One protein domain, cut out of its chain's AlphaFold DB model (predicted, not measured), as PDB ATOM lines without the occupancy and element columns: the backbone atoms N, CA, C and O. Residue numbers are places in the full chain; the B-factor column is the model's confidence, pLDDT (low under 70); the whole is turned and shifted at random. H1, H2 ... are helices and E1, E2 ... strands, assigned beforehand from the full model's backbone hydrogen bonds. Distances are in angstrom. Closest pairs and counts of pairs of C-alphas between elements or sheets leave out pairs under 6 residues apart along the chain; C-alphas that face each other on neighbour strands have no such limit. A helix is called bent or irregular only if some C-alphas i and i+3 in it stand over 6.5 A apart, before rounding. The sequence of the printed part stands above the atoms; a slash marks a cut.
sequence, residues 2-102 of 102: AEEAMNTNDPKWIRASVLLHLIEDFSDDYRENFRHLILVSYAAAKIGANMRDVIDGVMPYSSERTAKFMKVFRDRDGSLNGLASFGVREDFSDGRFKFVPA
ATOM      1  N   ALA A   2      31.333  16.887 -24.483       94.25
ATOM      2  CA  ALA A   2      32.579  17.445 -25.026       94.25
ATOM      3  C   ALA A   2      32.617  18.991 -25.000       94.25
ATOM      4  O   ALA A   2      33.576  19.572 -24.508       94.25
ATOM      5  N   GLU A   3      31.536  19.661 -25.416       95.94
ATOM      6  CA  GLU A   3      31.400  21.125 -25.284       95.94
ATOM      7  C   GLU A   3      31.483  21.591 -23.830       95.94
ATOM      8  O   GLU A   3      32.134  22.583 -23.524       95.94
ATOM      9  N   GLU A   4      30.847  20.859 -22.915       97.12
ATOM     10  CA  GLU A   4      30.854  21.203 -21.494       97.12
ATOM     11  C   GLU A   4      32.254  21.065 -20.887       97.12
ATOM     12  O   GLU A   4      32.654  21.902 -20.081       97.12
ATOM     13  N   ALA A   5      33.037  20.080 -21.339       96.38
ATOM     14  CA  ALA A   5      34.445  19.950 -20.978       96.38
ATOM     15  C   ALA A   5      35.235  21.209 -21.361       96.38
ATOM     16  O   ALA A   5      35.953  21.747 -20.525       96.38
ATOM     17  N   MET A   6      35.047  21.717 -22.585       97.00
ATOM     18  CA  MET A   6      35.710  22.938 -23.063       97.00
ATOM     19  C   MET A   6      35.230  24.190 -22.320       97.00
ATOM     20  O   MET A   6      36.040  25.028 -21.941       97.00
ATOM     21  N   ASN A   7      33.923  24.307 -22.083       97.44
ATOM     22  CA  ASN A   7      33.322  25.481 -21.444       97.44
ATOM     23  C   ASN A   7      33.643  25.590 -19.949       97.44
ATOM     24  O   ASN A   7      33.732  26.694 -19.421       97.44
ATOM     25  N   THR A   8      33.811  24.460 -19.260       97.25
ATOM     26  CA  THR A   8      34.135  24.426 -17.821       97.25
ATOM     27  C   THR A   8      35.613  24.178 -17.540       97.25
ATOM     28  O   THR A   8      36.032  24.270 -16.388       97.25
ATOM     29  N   ASN A   9      36.401  23.874 -18.578       96.56
ATOM     30  CA  ASN A   9      37.797  23.454 -18.481       96.56
ATOM     31  C   ASN A   9      38.005  22.306 -17.472       96.56
ATOM     32  O   ASN A   9      38.956  22.309 -16.690       96.56
ATOM     33  N   ASP A  10      37.077  21.342 -17.454       96.88
ATOM     34  CA  ASP A  10      37.031  20.272 -16.454       96.88
ATOM     35  C   ASP A  10      37.134  18.878 -17.112       96.88
ATOM     36  O   ASP A  10      36.220  18.450 -17.834       96.88
ATOM     37  N   PRO A  11      38.217  18.118 -16.850       95.25
ATOM     38  CA  PRO A  11      38.436  16.803 -17.447       95.25
ATOM     39  C   PRO A  11      37.431  15.736 -16.990       95.25
ATOM     40  O   PRO A  11      37.331  14.684 -17.632       95.25
ATOM     41  N   LYS A  12      36.636  15.973 -15.934       96.50
ATOM     42  CA  LYS A  12      35.597  15.018 -15.506       96.50
ATOM     43  C   LYS A  12      34.585  14.738 -16.616       96.50
ATOM     44  O   LYS A  12      34.097  13.615 -16.721       96.50
ATOM     45  N   TRP A  13      34.303  15.728 -17.465       97.62
ATOM     46  CA  TRP A  13      33.372  15.596 -18.585       97.62
ATOM     47  C   TRP A  13      33.913  14.680 -19.681       97.62
ATOM     48  O   TRP A  13      33.146  13.926 -20.282       97.62
ATOM     49  N   ILE A  14      35.231  14.688 -19.899       97.25
ATOM     50  CA  ILE A  14      35.911  13.758 -20.808       97.25
ATOM     51  C   ILE A  14      35.768  12.332 -20.271       97.25
ATOM     52  O   ILE A  14      35.279  11.450 -20.978       97.25
ATOM     53  N   ARG A  15      36.096  12.124 -18.988       96.25
ATOM     54  CA  ARG A  15      35.977  10.812 -18.335       96.25
ATOM     55  C   ARG A  15      34.542  10.289 -18.337       96.25
ATOM     56  O   ARG A  15      34.329   9.126 -18.660       96.25
ATOM     57  N   ALA A  16      33.568  11.135 -18.008       96.00
ATOM     58  CA  ALA A  16      32.153  10.775 -18.021       96.00
ATOM     59  C   ALA A  16      31.677  10.380 -19.429       96.00
ATOM     60  O   ALA A  16      30.978   9.383 -19.577       96.00
ATOM     61  N   SER A  17      32.105  11.110 -20.465       95.31
ATOM     62  CA  SER A  17      31.758  10.793 -21.859       95.31
ATOM     63  C   SER A  17      32.304   9.437 -22.285       95.31
ATOM     64  O   SER A  17      31.582   8.619 -22.843       95.31
ATOM     65  N   VAL A  18      33.573   9.181 -21.972       95.69
ATOM     66  CA  VAL A  18      34.224   7.902 -22.248       95.69
ATOM     67  C   VAL A  18      33.519   6.756 -21.507       95.69
ATOM     68  O   VAL A  18      33.241   5.727 -22.116       95.69
ATOM     69  N   LEU A  19      33.156   6.944 -20.233       95.31
ATOM     70  CA  LEU A  19      32.391   5.958 -19.460       95.31
ATOM     71  C   LEU A  19      31.005   5.670 -20.052       95.31
ATOM     72  O   LEU A  19      30.577   4.520 -20.022       95.31
ATOM     73  N   LEU A  20      30.306   6.665 -20.606       93.62
ATOM     74  CA  LEU A  20      29.008   6.414 -21.243       93.62
ATOM     75  C   LEU A  20      29.124   5.477 -22.445       93.62
ATOM     76  O   LEU A  20      28.287   4.592 -22.584       93.62
ATOM     77  N   HIS A  21      30.175   5.602 -23.257       93.00
ATOM     78  CA  HIS A  21      30.396   4.670 -24.368       93.00
ATOM     79  C   HIS A  21      30.662   3.235 -23.896       93.00
ATOM     80  O   HIS A  21      30.313   2.293 -24.601       93.00
ATOM     81  N   LEU A  22      31.248   3.060 -22.704       93.12
ATOM     82  CA  LEU A  22      31.388   1.743 -22.076       93.12
ATOM     83  C   LEU A  22      30.041   1.169 -21.633       93.12
ATOM     84  O   LEU A  22      29.810  -0.022 -21.805       93.12
ATOM     85  N   ILE A  23      29.171   2.005 -21.067       92.31
ATOM     86  CA  ILE A  23      27.839   1.595 -20.598       92.31
ATOM     87  C   ILE A  23      26.921   1.249 -21.776       92.31
ATOM     88  O   ILE A  23      26.188   0.267 -21.712       92.31
ATOM     89  N   GLU A  24      26.979   2.035 -22.850       91.06
ATOM     90  CA  GLU A  24      26.265   1.787 -24.110       91.06
ATOM     91  C   GLU A  24      26.782   0.532 -24.840       91.06
ATOM     92  O   GLU A  24      26.136  -0.001 -25.736       91.06
ATOM     93  N   ASP A  25      27.970   0.054 -24.473       91.62
ATOM     94  CA  ASP A  25      28.636  -1.111 -25.046       91.62
ATOM     95  C   ASP A  25      28.827  -1.081 -26.576       91.62
ATOM     96  O   ASP A  25      28.982  -2.116 -27.235       91.62
ATOM     97  N   PHE A  26      28.804   0.116 -27.175       89.25
ATOM     98  CA  PHE A  26      28.794   0.289 -28.631       89.25
ATOM     99  C   PHE A  26      27.696  -0.573 -29.294       89.25
ATOM    100  O   PHE A  26      27.946  -1.184 -30.342       89.25
ATOM    101  N   SER A  27      26.529  -0.717 -28.649       84.12
ATOM    102  CA  SER A  27      25.487  -1.684 -29.025       84.12
ATOM    103  C   SER A  27      24.854  -1.401 -30.383       84.12
ATOM    104  O   SER A  27      24.606  -2.356 -31.123       84.12
ATOM    105  N   ASP A  28      24.666  -0.120 -30.702       77.31
ATOM    106  CA  ASP A  28      23.941   0.357 -31.880       77.31
ATOM    107  C   ASP A  28      24.866   0.452 -33.109       77.31
ATOM    108  O   ASP A  28      25.209  -0.566 -33.716       77.31
ATOM    109  N   ASP A  29      25.308   1.659 -33.482       85.12
ATOM    110  CA  ASP A  29      26.267   1.881 -34.567       85.12
ATOM    111  C   ASP A  29      27.588   2.416 -34.010       85.12
ATOM    112  O   ASP A  29      27.720   3.589 -33.659       85.12
ATOM    113  N   TYR A  30      28.613   1.560 -34.012       85.44
ATOM    114  CA  TYR A  30      29.952   1.928 -33.551       85.44
ATOM    115  C   TYR A  30      30.522   3.162 -34.275       85.44
ATOM    116  O   TYR A  30      31.393   3.840 -33.729       85.44
ATOM    117  N   ARG A  31      30.058   3.482 -35.492       88.44
ATOM    118  CA  ARG A  31      30.497   4.671 -36.238       88.44
ATOM    119  C   ARG A  31      30.011   5.960 -35.586       88.44
ATOM    120  O   ARG A  31      30.775   6.925 -35.555       88.44
ATOM    121  N   GLU A  32      28.804   5.972 -35.027       88.69
ATOM    122  CA  GLU A  32      28.301   7.125 -34.273       88.69
ATOM    123  C   GLU A  32      29.069   7.285 -32.959       88.69
ATOM    124  O   GLU A  32      29.497   8.392 -32.627       88.69
ATOM    125  N   ASN A  33      29.373   6.191 -32.252       91.00
ATOM    126  CA  ASN A  33      30.248   6.242 -31.074       91.00
ATOM    127  C   ASN A  33      31.621   6.828 -31.416       91.00
ATOM    128  O   ASN A  33      32.135   7.664 -30.679       91.00
ATOM    129  N   PHE A  34      32.201   6.444 -32.555       91.38
ATOM    130  CA  PHE A  34      33.467   7.015 -33.012       91.38
ATOM    131  C   PHE A  34      33.351   8.518 -33.276       91.38
ATOM    132  O   PHE A  34      34.226   9.262 -32.839       91.38
ATOM    133  N   ARG A  35      32.277   8.986 -33.926       90.44
ATOM    134  CA  ARG A  35      32.043  10.428 -34.120       90.44
ATOM    135  C   ARG A  35      31.997  11.176 -32.791       90.44
ATOM    136  O   ARG A  35      32.674  12.190 -32.646       90.44
ATOM    137  N   HIS A  36      31.273  10.657 -31.803       92.31
ATOM    138  CA  HIS A  36      31.223  11.261 -30.472       92.31
ATOM    139  C   HIS A  36      32.591  11.254 -29.777       92.31
ATOM    140  O   HIS A  36      33.016  12.283 -29.248       92.31
ATOM    141  N   LEU A  37      33.322  10.138 -29.838       93.62
ATOM    142  CA  LEU A  37      34.673  10.025 -29.286       93.62
ATOM    143  C   LEU A  37      35.656  11.011 -29.920       93.62
ATOM    144  O   LEU A  37      36.564  11.479 -29.238       93.62
ATOM    145  N   ILE A  38      35.474  11.370 -31.189       93.69
ATOM    146  CA  ILE A  38      36.290  12.387 -31.865       93.69
ATOM    147  C   ILE A  38      36.043  13.771 -31.275       93.69
ATOM    148  O   ILE A  38      37.006  14.473 -30.970       93.69
ATOM    149  N   LEU A  39      34.782  14.139 -31.029       95.00
ATOM    150  CA  LEU A  39      34.452  15.401 -30.355       95.00
ATOM    151  C   LEU A  39      35.057  15.445 -28.946       95.00
ATOM    152  O   LEU A  39      35.614  16.460 -28.530       95.00
ATOM    153  N   VAL A  40      34.982  14.328 -28.219       95.31
ATOM    154  CA  VAL A  40      35.559  14.191 -26.875       95.31
ATOM    155  C   VAL A  40      37.087  14.270 -26.919       95.31
ATOM    156  O   VAL A  40      37.675  14.960 -26.097       95.31
ATOM    157  N   SER A  41      37.729  13.619 -27.888       94.56
ATOM    158  CA  SER A  41      39.183  13.651 -28.081       94.56
ATOM    159  C   SER A  41      39.677  15.060 -28.419       94.56
ATOM    160  O   SER A  41      40.648  15.536 -27.833       94.56
ATOM    161  N   TYR A  42      38.956  15.772 -29.291       94.25
ATOM    162  CA  TYR A  42      39.229  17.175 -29.590       94.25
ATOM    163  C   TYR A  42      39.108  18.051 -28.335       94.25
ATOM    164  O   TYR A  42      40.021  18.813 -28.018       94.25
ATOM    165  N   ALA A  43      38.013  17.903 -27.581       95.56
ATOM    166  CA  ALA A  43      37.814  18.637 -26.336       95.56
ATOM    167  C   ALA A  43      38.911  18.328 -25.305       95.56
ATOM    168  O   ALA A  43      39.416  19.248 -24.668       95.56
ATOM    169  N   ALA A  44      39.320  17.060 -25.181       95.44
ATOM    170  CA  ALA A  44      40.404  16.635 -24.301       95.44
ATOM    171  C   ALA A  44      41.720  17.333 -24.666       95.44
ATOM    172  O   ALA A  44      42.336  17.953 -23.801       95.44
ATOM    173  N   ALA A  45      42.097  17.325 -25.948       93.38
ATOM    174  CA  ALA A  45      43.284  18.027 -26.428       93.38
ATOM    175  C   ALA A  45      43.222  19.535 -26.130       93.38
ATOM    176  O   ALA A  45      44.213  20.116 -25.690       93.38
ATOM    177  N   LYS A  46      42.051  20.163 -26.306       94.25
ATOM    178  CA  LYS A  46      41.855  21.600 -26.064       94.25
ATOM    179  C   LYS A  46      42.040  21.994 -24.596       94.25
ATOM    180  O   LYS A  46      42.623  23.038 -24.325       94.25
ATOM    181  N   ILE A  47      41.567  21.167 -23.661       96.19
ATOM    182  CA  ILE A  47      41.688  21.422 -22.214       96.19
ATOM    183  C   ILE A  47      42.967  20.829 -21.597       96.19
ATOM    184  O   ILE A  47      43.143  20.862 -20.382       96.19
ATOM    185  N   GLY A  48      43.854  20.248 -22.414       95.31
ATOM    186  CA  GLY A  48      45.099  19.624 -21.954       95.31
ATOM    187  C   GLY A  48      44.924  18.271 -21.252       95.31
ATOM    188  O   GLY A  48      45.828  17.822 -20.550       95.31
ATOM    189  N   ALA A  49      43.781  17.603 -21.424       95.31
ATOM    190  CA  ALA A  49      43.552  16.255 -20.921       95.31
ATOM    191  C   ALA A  49      44.094  15.197 -21.897       95.31
ATOM    192  O   ALA A  49      43.865  15.258 -23.106       95.31
ATOM    193  N   ASN A  50      44.767  14.176 -21.368       93.00
ATOM    194  CA  ASN A  50      45.262  13.064 -22.171       93.00
ATOM    195  C   ASN A  50      44.168  12.003 -22.361       93.00
ATOM    196  O   ASN A  50      43.865  11.223 -21.458       93.00
ATOM    197  N   MET A  51      43.589  11.957 -23.564       92.75
ATOM    198  CA  MET A  51      42.534  11.000 -23.914       92.75
ATOM    199  C   MET A  51      42.977   9.540 -23.738       92.75
ATOM    200  O   MET A  51      42.167   8.700 -23.349       92.75
ATOM    201  N   ARG A  52      44.257   9.228 -23.979       93.62
ATOM    202  CA  ARG A  52      44.793   7.871 -23.809       93.62
ATOM    203  C   ARG A  52      44.739   7.436 -22.350       93.62
ATOM    204  O   ARG A  52      44.233   6.354 -22.075       93.62
ATOM    205  N   ASP A  53      45.160   8.307 -21.436       95.06
ATOM    206  CA  ASP A  53      45.135   8.033 -19.995       95.06
ATOM    207  C   ASP A  53      43.695   7.862 -19.490       95.06
ATOM    208  O   ASP A  53      43.414   6.989 -18.668       95.06
ATOM    209  N   VAL A  54      42.756   8.658 -20.019       95.31
ATOM    210  CA  VAL A  54      41.328   8.523 -19.694       95.31
ATOM    211  C   VAL A  54      40.782   7.175 -20.160       95.31
ATOM    212  O   VAL A  54      40.102   6.504 -19.383       95.31
ATOM    213  N   ILE A  55      41.073   6.772 -21.401       95.69
ATOM    214  CA  ILE A  55      40.649   5.473 -21.939       95.69
ATOM    215  C   ILE A  55      41.255   4.351 -21.095       95.69
ATOM    216  O   ILE A  55      40.512   3.534 -20.554       95.69
ATOM    217  N   ASP A  56      42.575   4.336 -20.920       94.94
ATOM    218  CA  ASP A  56      43.278   3.285 -20.183       94.94
ATOM    219  C   ASP A  56      42.772   3.169 -18.730       94.94
ATOM    220  O   ASP A  56      42.623   2.060 -18.217       94.94
ATOM    221  N   GLY A  57      42.398   4.287 -18.096       94.75
ATOM    222  CA  GLY A  57      41.815   4.311 -16.752       94.75
ATOM    223  C   GLY A  57      40.391   3.748 -16.636       94.75
ATOM    224  O   GLY A  57      39.971   3.397 -15.532       94.75
ATOM    225  N   VAL A  58      39.634   3.650 -17.735       93.06
ATOM    226  CA  VAL A  58      38.278   3.065 -17.729       93.06
ATOM    227  C   VAL A  58      38.217   1.659 -18.326       93.06
ATOM    228  O   VAL A  58      37.282   0.916 -18.036       93.06
ATOM    229  N   MET A  59      39.212   1.272 -19.131       93.94
ATOM    230  CA  MET A  59      39.279  -0.027 -19.808       93.94
ATOM    231  C   MET A  59      39.050  -1.244 -18.890       93.94
ATOM    232  O   MET A  59      38.385  -2.176 -19.348       93.94
ATOM    233  N   PRO A  60      39.510  -1.277 -17.619       95.25
ATOM    234  CA  PRO A  60      39.242  -2.404 -16.720       95.25
ATOM    235  C   PRO A  60      37.755  -2.689 -16.457       95.25
ATOM    236  O   PRO A  60      37.422  -3.791 -16.035       95.25
ATOM    237  N   TYR A  61      36.869  -1.719 -16.703       92.94
ATOM    238  CA  TYR A  61      35.420  -1.848 -16.503       92.94
ATOM    239  C   TYR A  61      34.652  -2.142 -17.798       92.94
ATOM    240  O   TYR A  61      33.423  -2.181 -17.786       92.94
ATOM    241  N   SER A  62      35.350  -2.294 -18.926       94.94
ATOM    242  CA  SER A  62      34.724  -2.486 -20.234       94.94
ATOM    243  C   SER A  62      34.390  -3.952 -20.517       94.94
ATOM    244  O   SER A  62      35.091  -4.862 -20.075       94.94
ATOM    245  N   SER A  63      33.334  -4.181 -21.301       95.31
ATOM    246  CA  SER A  63      33.099  -5.487 -21.919       95.31
ATOM    247  C   SER A  63      34.196  -5.796 -22.952       95.31
ATOM    248  O   SER A  63      34.901  -4.899 -23.422       95.31
ATOM    249  N   GLU A  64      34.296  -7.050 -23.394       94.50
ATOM    250  CA  GLU A  64      35.203  -7.422 -24.487       94.50
ATOM    251  C   GLU A  64      34.896  -6.664 -25.797       94.50
ATOM    252  O   GLU A  64      35.815  -6.216 -26.491       94.50
ATOM    253  N   ARG A  65      33.606  -6.461 -26.109       93.06
ATOM    254  CA  ARG A  65      33.150  -5.720 -27.297       93.06
ATOM    255  C   ARG A  65      33.629  -4.277 -27.241       93.06
ATOM    256  O   ARG A  65      34.288  -3.809 -28.172       93.06
ATOM    257  N   THR A  66      33.342  -3.591 -26.141       94.62
ATOM    258  CA  THR A  66      33.793  -2.217 -25.939       94.62
ATOM    259  C   THR A  66      35.311  -2.122 -25.958       94.62
ATOM    260  O   THR A  66      35.864  -1.256 -26.638       94.62
ATOM    261  N   ALA A  67      36.006  -3.027 -25.262       94.88
ATOM    262  CA  ALA A  67      37.461  -3.028 -25.196       94.88
ATOM    263  C   ALA A  67      38.090  -3.091 -26.593       94.88
ATOM    264  O   ALA A  67      39.081  -2.408 -26.860       94.88
ATOM    265  N   LYS A  68      37.510  -3.884 -27.501       94.56
ATOM    266  CA  LYS A  68      37.943  -3.963 -28.899       94.56
ATOM    267  C   LYS A  68      37.824  -2.607 -29.601       94.56
ATOM    268  O   LYS A  68      38.804  -2.151 -30.186       94.56
ATOM    269  N   PHE A  69      36.666  -1.953 -29.531       94.81
ATOM    270  CA  PHE A  69      36.447  -0.664 -30.196       94.81
ATOM    271  C   PHE A  69      37.272   0.472 -29.585       94.81
ATOM    272  O   PHE A  69      37.863   1.260 -30.321       94.81
ATOM    273  N   MET A  70      37.390   0.516 -28.259       94.69
ATOM    274  CA  MET A  70      38.176   1.532 -27.558       94.69
ATOM    275  C   MET A  70      39.670   1.408 -27.846       94.69
ATOM    276  O   MET A  70      40.323   2.426 -28.054       94.69
ATOM    277  N   LYS A  71      40.212   0.186 -27.950       94.44
ATOM    278  CA  LYS A  71      41.599  -0.028 -28.403       94.44
ATOM    279  C   LYS A  71      41.807   0.471 -29.829       94.44
ATOM    280  O   LYS A  71      42.763   1.196 -30.077       94.44
ATOM    281  N   VAL A  72      40.885   0.147 -30.741       92.94
ATOM    282  CA  VAL A  72      40.939   0.637 -32.128       92.94
ATOM    283  C   VAL A  72      40.921   2.163 -32.169       92.94
ATOM    284  O   VAL A  72      41.692   2.748 -32.918       92.94
ATOM    285  N   PHE A  73      40.076   2.813 -31.367       92.31
ATOM    286  CA  PHE A  73      40.034   4.271 -31.293       92.31
ATOM    287  C   PHE A  73      41.320   4.865 -30.699       92.31
ATOM    288  O   PHE A  73      41.886   5.792 -31.273       92.31
ATOM    289  N   ARG A  74      41.795   4.316 -29.574       91.50
ATOM    290  CA  ARG A  74      42.994   4.763 -28.843       91.50
ATOM    291  C   ARG A  74      44.262   4.681 -29.690       91.50
ATOM    292  O   ARG A  74      45.091   5.582 -29.625       91.50
ATOM    293  N   ASP A  75      44.407   3.601 -30.450       90.38
ATOM    294  CA  ASP A  75      45.613   3.313 -31.233       90.38
ATOM    295  C   ASP A  75      45.526   3.880 -32.667       90.38
ATOM    296  O   ASP A  75      46.444   3.704 -33.469       90.38
ATOM    297  N   ARG A  76      44.425   4.568 -33.003       86.00
ATOM    298  CA  ARG A  76      44.227   5.217 -34.302       86.00
ATOM    299  C   ARG A  76      45.159   6.416 -34.464       86.00
ATOM    300  O   ARG A  76      45.414   7.155 -33.518       86.00
ATOM    301  N   ASP A  77      45.596   6.655 -35.699       81.44
ATOM    302  CA  ASP A  77      46.318   7.874 -36.052       81.44
ATOM    303  C   ASP A  77      45.470   9.117 -35.721       81.44
ATOM    304  O   ASP A  77      44.346   9.273 -36.210       81.44
ATOM    305  N   GLY A  78      46.013  10.001 -34.881       73.00
ATOM    306  CA  GLY A  78      45.339  11.216 -34.430       73.00
ATOM    307  C   GLY A  78      44.993  12.187 -35.561       73.00
ATOM    308  O   GLY A  78      44.030  12.941 -35.428       73.00
ATOM    309  N   SER A  79      45.698  12.132 -36.696       76.25
ATOM    310  CA  SER A  79      45.371  12.926 -37.891       76.25
ATOM    311  C   SER A  79      43.995  12.584 -38.476       76.25
ATOM    312  O   SER A  79      43.367  13.429 -39.112       76.25
ATOM    313  N   LEU A  80      43.474  11.382 -38.199       74.25
ATOM    314  CA  LEU A  80      42.143  10.939 -38.623       74.25
ATOM    315  C   LEU A  80      41.013  11.449 -37.717       74.25
ATOM    316  O   LEU A  80      39.847  11.205 -38.020       74.25
ATOM    317  N   ASN A  81      41.343  12.133 -36.617       77.25
ATOM    318  CA  ASN A  81      40.389  12.644 -35.631       77.25
ATOM    319  C   ASN A  81      40.144  14.158 -35.777       77.25
ATOM    320  O   ASN A  81      39.661  14.805 -34.849       77.25
ATOM    321  N   GLY A  82      40.486  14.751 -36.924       83.69
ATOM    322  CA  GLY A  82      40.181  16.154 -37.195       83.69
ATOM    323  C   GLY A  82      38.674  16.381 -37.339       83.69
ATOM    324  O   GLY A  82      38.013  15.655 -38.077       83.69
ATOM    325  N   LEU A  83      38.128  17.420 -36.691       89.50
ATOM    326  CA  LEU A  83      36.693  17.755 -36.759       89.50
ATOM    327  C   LEU A  83      36.185  17.888 -38.208       89.50
ATOM    328  O   LEU A  83      35.111  17.388 -38.542       89.50
ATOM    329  N   ALA A  84      37.001  18.485 -39.084       85.88
ATOM    330  CA  ALA A  84      36.675  18.685 -40.494       85.88
ATOM    331  C   ALA A  84      36.413  17.366 -41.244       85.88
ATOM    332  O   ALA A  84      35.543  17.316 -42.109       85.88
ATOM    333  N   SER A  85      37.096  16.275 -40.874       84.44
ATOM    334  CA  SER A  85      36.866  14.941 -41.451       84.44
ATOM    335  C   SER A  85      35.471  14.387 -41.144       84.44
ATOM    336  O   SER A  85      35.045  13.418 -41.769       84.44
ATOM    337  N   PHE A  86      34.755  15.007 -40.206       85.00
ATOM    338  CA  PHE A  86      33.407  14.640 -39.787       85.00
ATOM    339  C   PHE A  86      32.370  15.715 -40.119       85.00
ATOM    340  O   PHE A  86      31.238  15.614 -39.659       85.00
ATOM    341  N   GLY A  87      32.729  16.725 -40.923       89.94
ATOM    342  CA  GLY A  87      31.818  17.816 -41.279       89.94
ATOM    343  C   GLY A  87      31.406  18.661 -40.073       89.94
ATOM    344  O   GLY A  87      30.306  19.205 -40.049       89.94
ATOM    345  N   VAL A  88      32.267  18.734 -39.057       93.12
ATOM    346  CA  VAL A  88      32.055  19.521 -37.841       93.12
ATOM    347  C   VAL A  88      33.155  20.568 -37.740       93.12
ATOM    348  O   VAL A  88      34.308  20.324 -38.101       93.12
ATOM    349  N   ARG A  89      32.814  21.737 -37.213       94.44
ATOM    350  CA  ARG A  89      33.771  22.759 -36.797       94.44
ATOM    351  C   ARG A  89      33.469  23.222 -35.380       94.44
ATOM    352  O   ARG A  89      32.351  23.092 -34.885       94.44
ATOM    353  N   GLU A  90      34.485  23.778 -34.741       94.94
ATOM    354  CA  GLU A  90      34.301  24.539 -33.514       94.94
ATOM    355  C   GLU A  90      33.745  25.931 -33.846       94.94
ATOM    356  O   GLU A  90      34.140  26.563 -34.832       94.94
ATOM    357  N   ASP A  91      32.837  26.402 -33.004       96.19
ATOM    358  CA  ASP A  91      32.315  27.760 -32.995       96.19
ATOM    359  C   ASP A  91      32.379  28.319 -31.571       96.19
ATOM    360  O   ASP A  91      32.169  27.588 -30.599       96.19
ATOM    361  N   PHE A  92      32.670  29.611 -31.437       95.00
ATOM    362  CA  PHE A  92      32.598  30.315 -30.159       95.00
ATOM    363  C   PHE A  92      31.554  31.424 -30.269       95.00
ATOM    364  O   PHE A  92      31.813  32.485 -30.838       95.00
ATOM    365  N   SER A  93      30.366  31.159 -29.731       94.50
ATOM    366  CA  SER A  93      29.213  32.063 -29.762       94.50
ATOM    367  C   SER A  93      28.574  32.154 -28.379       94.50
ATOM    368  O   SER A  93      28.522  31.178 -27.630       94.50
ATOM    369  N   ASP A  94      28.108  33.350 -28.017       92.69
ATOM    370  CA  ASP A  94      27.483  33.636 -26.715       92.69
ATOM    371  C   ASP A  94      28.378  33.297 -25.507       92.69
ATOM    372  O   ASP A  94      27.906  32.863 -24.456       92.69
ATOM    373  N   GLY A  95      29.697  33.454 -25.665       93.44
ATOM    374  CA  GLY A  95      30.675  33.138 -24.620       93.44
ATOM    375  C   GLY A  95      30.866  31.641 -24.364       93.44
ATOM    376  O   GLY A  95      31.433  31.279 -23.334       93.44
ATOM    377  N   ARG A  96      30.393  30.766 -25.263       96.00
ATOM    378  CA  ARG A  96      30.514  29.310 -25.137       96.00
ATOM    379  C   ARG A  96      31.060  28.680 -26.414       96.00
ATOM    380  O   ARG A  96      30.685  29.057 -27.521       96.00
ATOM    381  N   PHE A  97      31.908  27.674 -26.243       95.25
ATOM    382  CA  PHE A  97      32.304  26.756 -27.303       95.25
ATOM    383  C   PHE A  97      31.147  25.819 -27.647       95.25
ATOM    384  O   PHE A  97      30.525  25.242 -26.745       95.25
ATOM    385  N   LYS A  98      30.899  25.655 -28.947       95.94
ATOM    386  CA  LYS A  98      29.909  24.747 -29.529       95.94
ATOM    387  C   LYS A  98      30.519  24.007 -30.722       95.94
ATOM    388  O   LYS A  98      31.382  24.544 -31.417       95.94
ATOM    389  N   PHE A  99      30.058  22.791 -30.979       94.81
ATOM    390  CA  PHE A  99      30.322  22.073 -32.220       94.81
ATOM    391  C   PHE A  99      29.158  22.301 -33.179       94.81
ATOM    392  O   PHE A  99      28.007  22.011 -32.859       94.81
ATOM    393  N   VAL A 100      29.455  22.815 -34.367       93.69
ATOM    394  CA  VAL A 100      28.453  23.109 -35.398       93.69
ATOM    395  C   VAL A 100      28.837  22.432 -36.712       93.69
ATOM    396  O   VAL A 100      30.019  22.135 -36.913       93.69
ATOM    397  N   PRO A 101      27.879  22.176 -37.621       92.62
ATOM    398  CA  PRO A 101      28.200  21.713 -38.965       92.62
ATOM    399  C   PRO A 101      29.207  22.647 -39.658       92.62
ATOM    400  O   PRO A 101      29.104  23.875 -39.534       92.62
ATOM    401  N   ALA A 102      30.196  22.051 -40.325       85.69
ATOM    402  CA  ALA A 102      31.215  22.753 -41.105       85.69
ATOM    403  C   ALA A 102      30.675  23.247 -42.451       85.69
ATOM    404  O   ALA A 102      29.846  22.531 -43.059       85.69
TER     405      ALA A 102
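This is residues 2 to 102 of the 102 residues of an uncharacterized protein of Luteibacter sp. OK325 (UniProt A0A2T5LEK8). The long helix H3 runs through the core, with H2 running back alongside it and H1 packed on its residues 39 to 46. A helical hairpin, H4 and H5, lies toward one end of the long axis and packs on H2 through H4; at the other end a two-stranded hairpin, E1 and E2, comes close to H1 through E2. The short helices H6 and H7 pack on H3 on the way to the strands. The printed part has 101 residues, with H1 to H7 followed by E1 and E2 in an antiparallel sheet, and is mostly helix. It is compact, with a radius of gyration of the C-alphas of 13.2 A, and elongated, spanning 41 by 25 by 23 A.

H1, residues 2 to 8, and H2, residues 12 to 23, form a helical hairpin; they touch, closest at the C-alphas of Ala 5 and Trp 13, 5.1 A. H3, residues 30 to 46, is the hub, touching five other helices. H2 and H3 touch at a shallow tilt of 15 degrees, opposite ways, closest at the C-alphas of Ile 14 and Val 40, 6.1 A. H1 touches residues 39 to 46 of H3, closest at the C-alphas of Ala 2 and Val 40, 4.8 A. H4, residues 51 to 61, touches H2 at a steep tilt of 42 degrees, closest at the C-alphas of Arg 15 and Val 54, 6.0 A. H3 and H4 only just touch, and only at the corner, with 3 pairs of C-alphas within 8 A. H5, residues 64 to 74, touches H4 at a shallow tilt of 8 degrees, opposite ways, closest at the C-alphas of Arg 52 and Arg 74, 6.2 A. H2, H4 and H5 form a bundle, three helices grouped together. H6, residues 78 to 81, only just touches H3, with 3 pairs within 8 A; H7, residues 83 to 86, touches H3, closest at the C-alphas of Leu 39 and Leu 83, 7.2 A. E1, residues 88 to 93, and E2, residues 96 to 101, are antiparallel at 145 degrees, with N 91 and O 98 within hydrogen-bond range at 2.8 A. The closest C-alphas of H1 and E2 are those of Glu 3 and Lys 98, 5.8 A. In H1, H2, H3 and H5 every O i to N i+4 pair is within hydrogen-bond range; in H4 5 of 7 are, and H6 and H7 are too short for one.

H1 begins at C-alpha 2, (32.579, 17.445, -25.026). H2 is 16.3 A long, H3 24.2 A, from C-alpha 30 at (29.952, 1.928, -33.551), H4 16.5 A and H5 15.1 A. H4 is irregular: C-alphas 57 and 60 are 7.2 A apart. E1 is 15.2 A long and E2 15.9 A, ending at C-alpha 101, (28.200, 21.713, -38.965).

The C-alphas farthest apart are those of Glu 64 and Asp 94, 41.8 A. The printed part has no cut, and no link is long; H2 to H3 is short and the others are tight. Mean pLDDT of the printed part is 92.3, no printed residue is under 70, and H6 has a mean of 75.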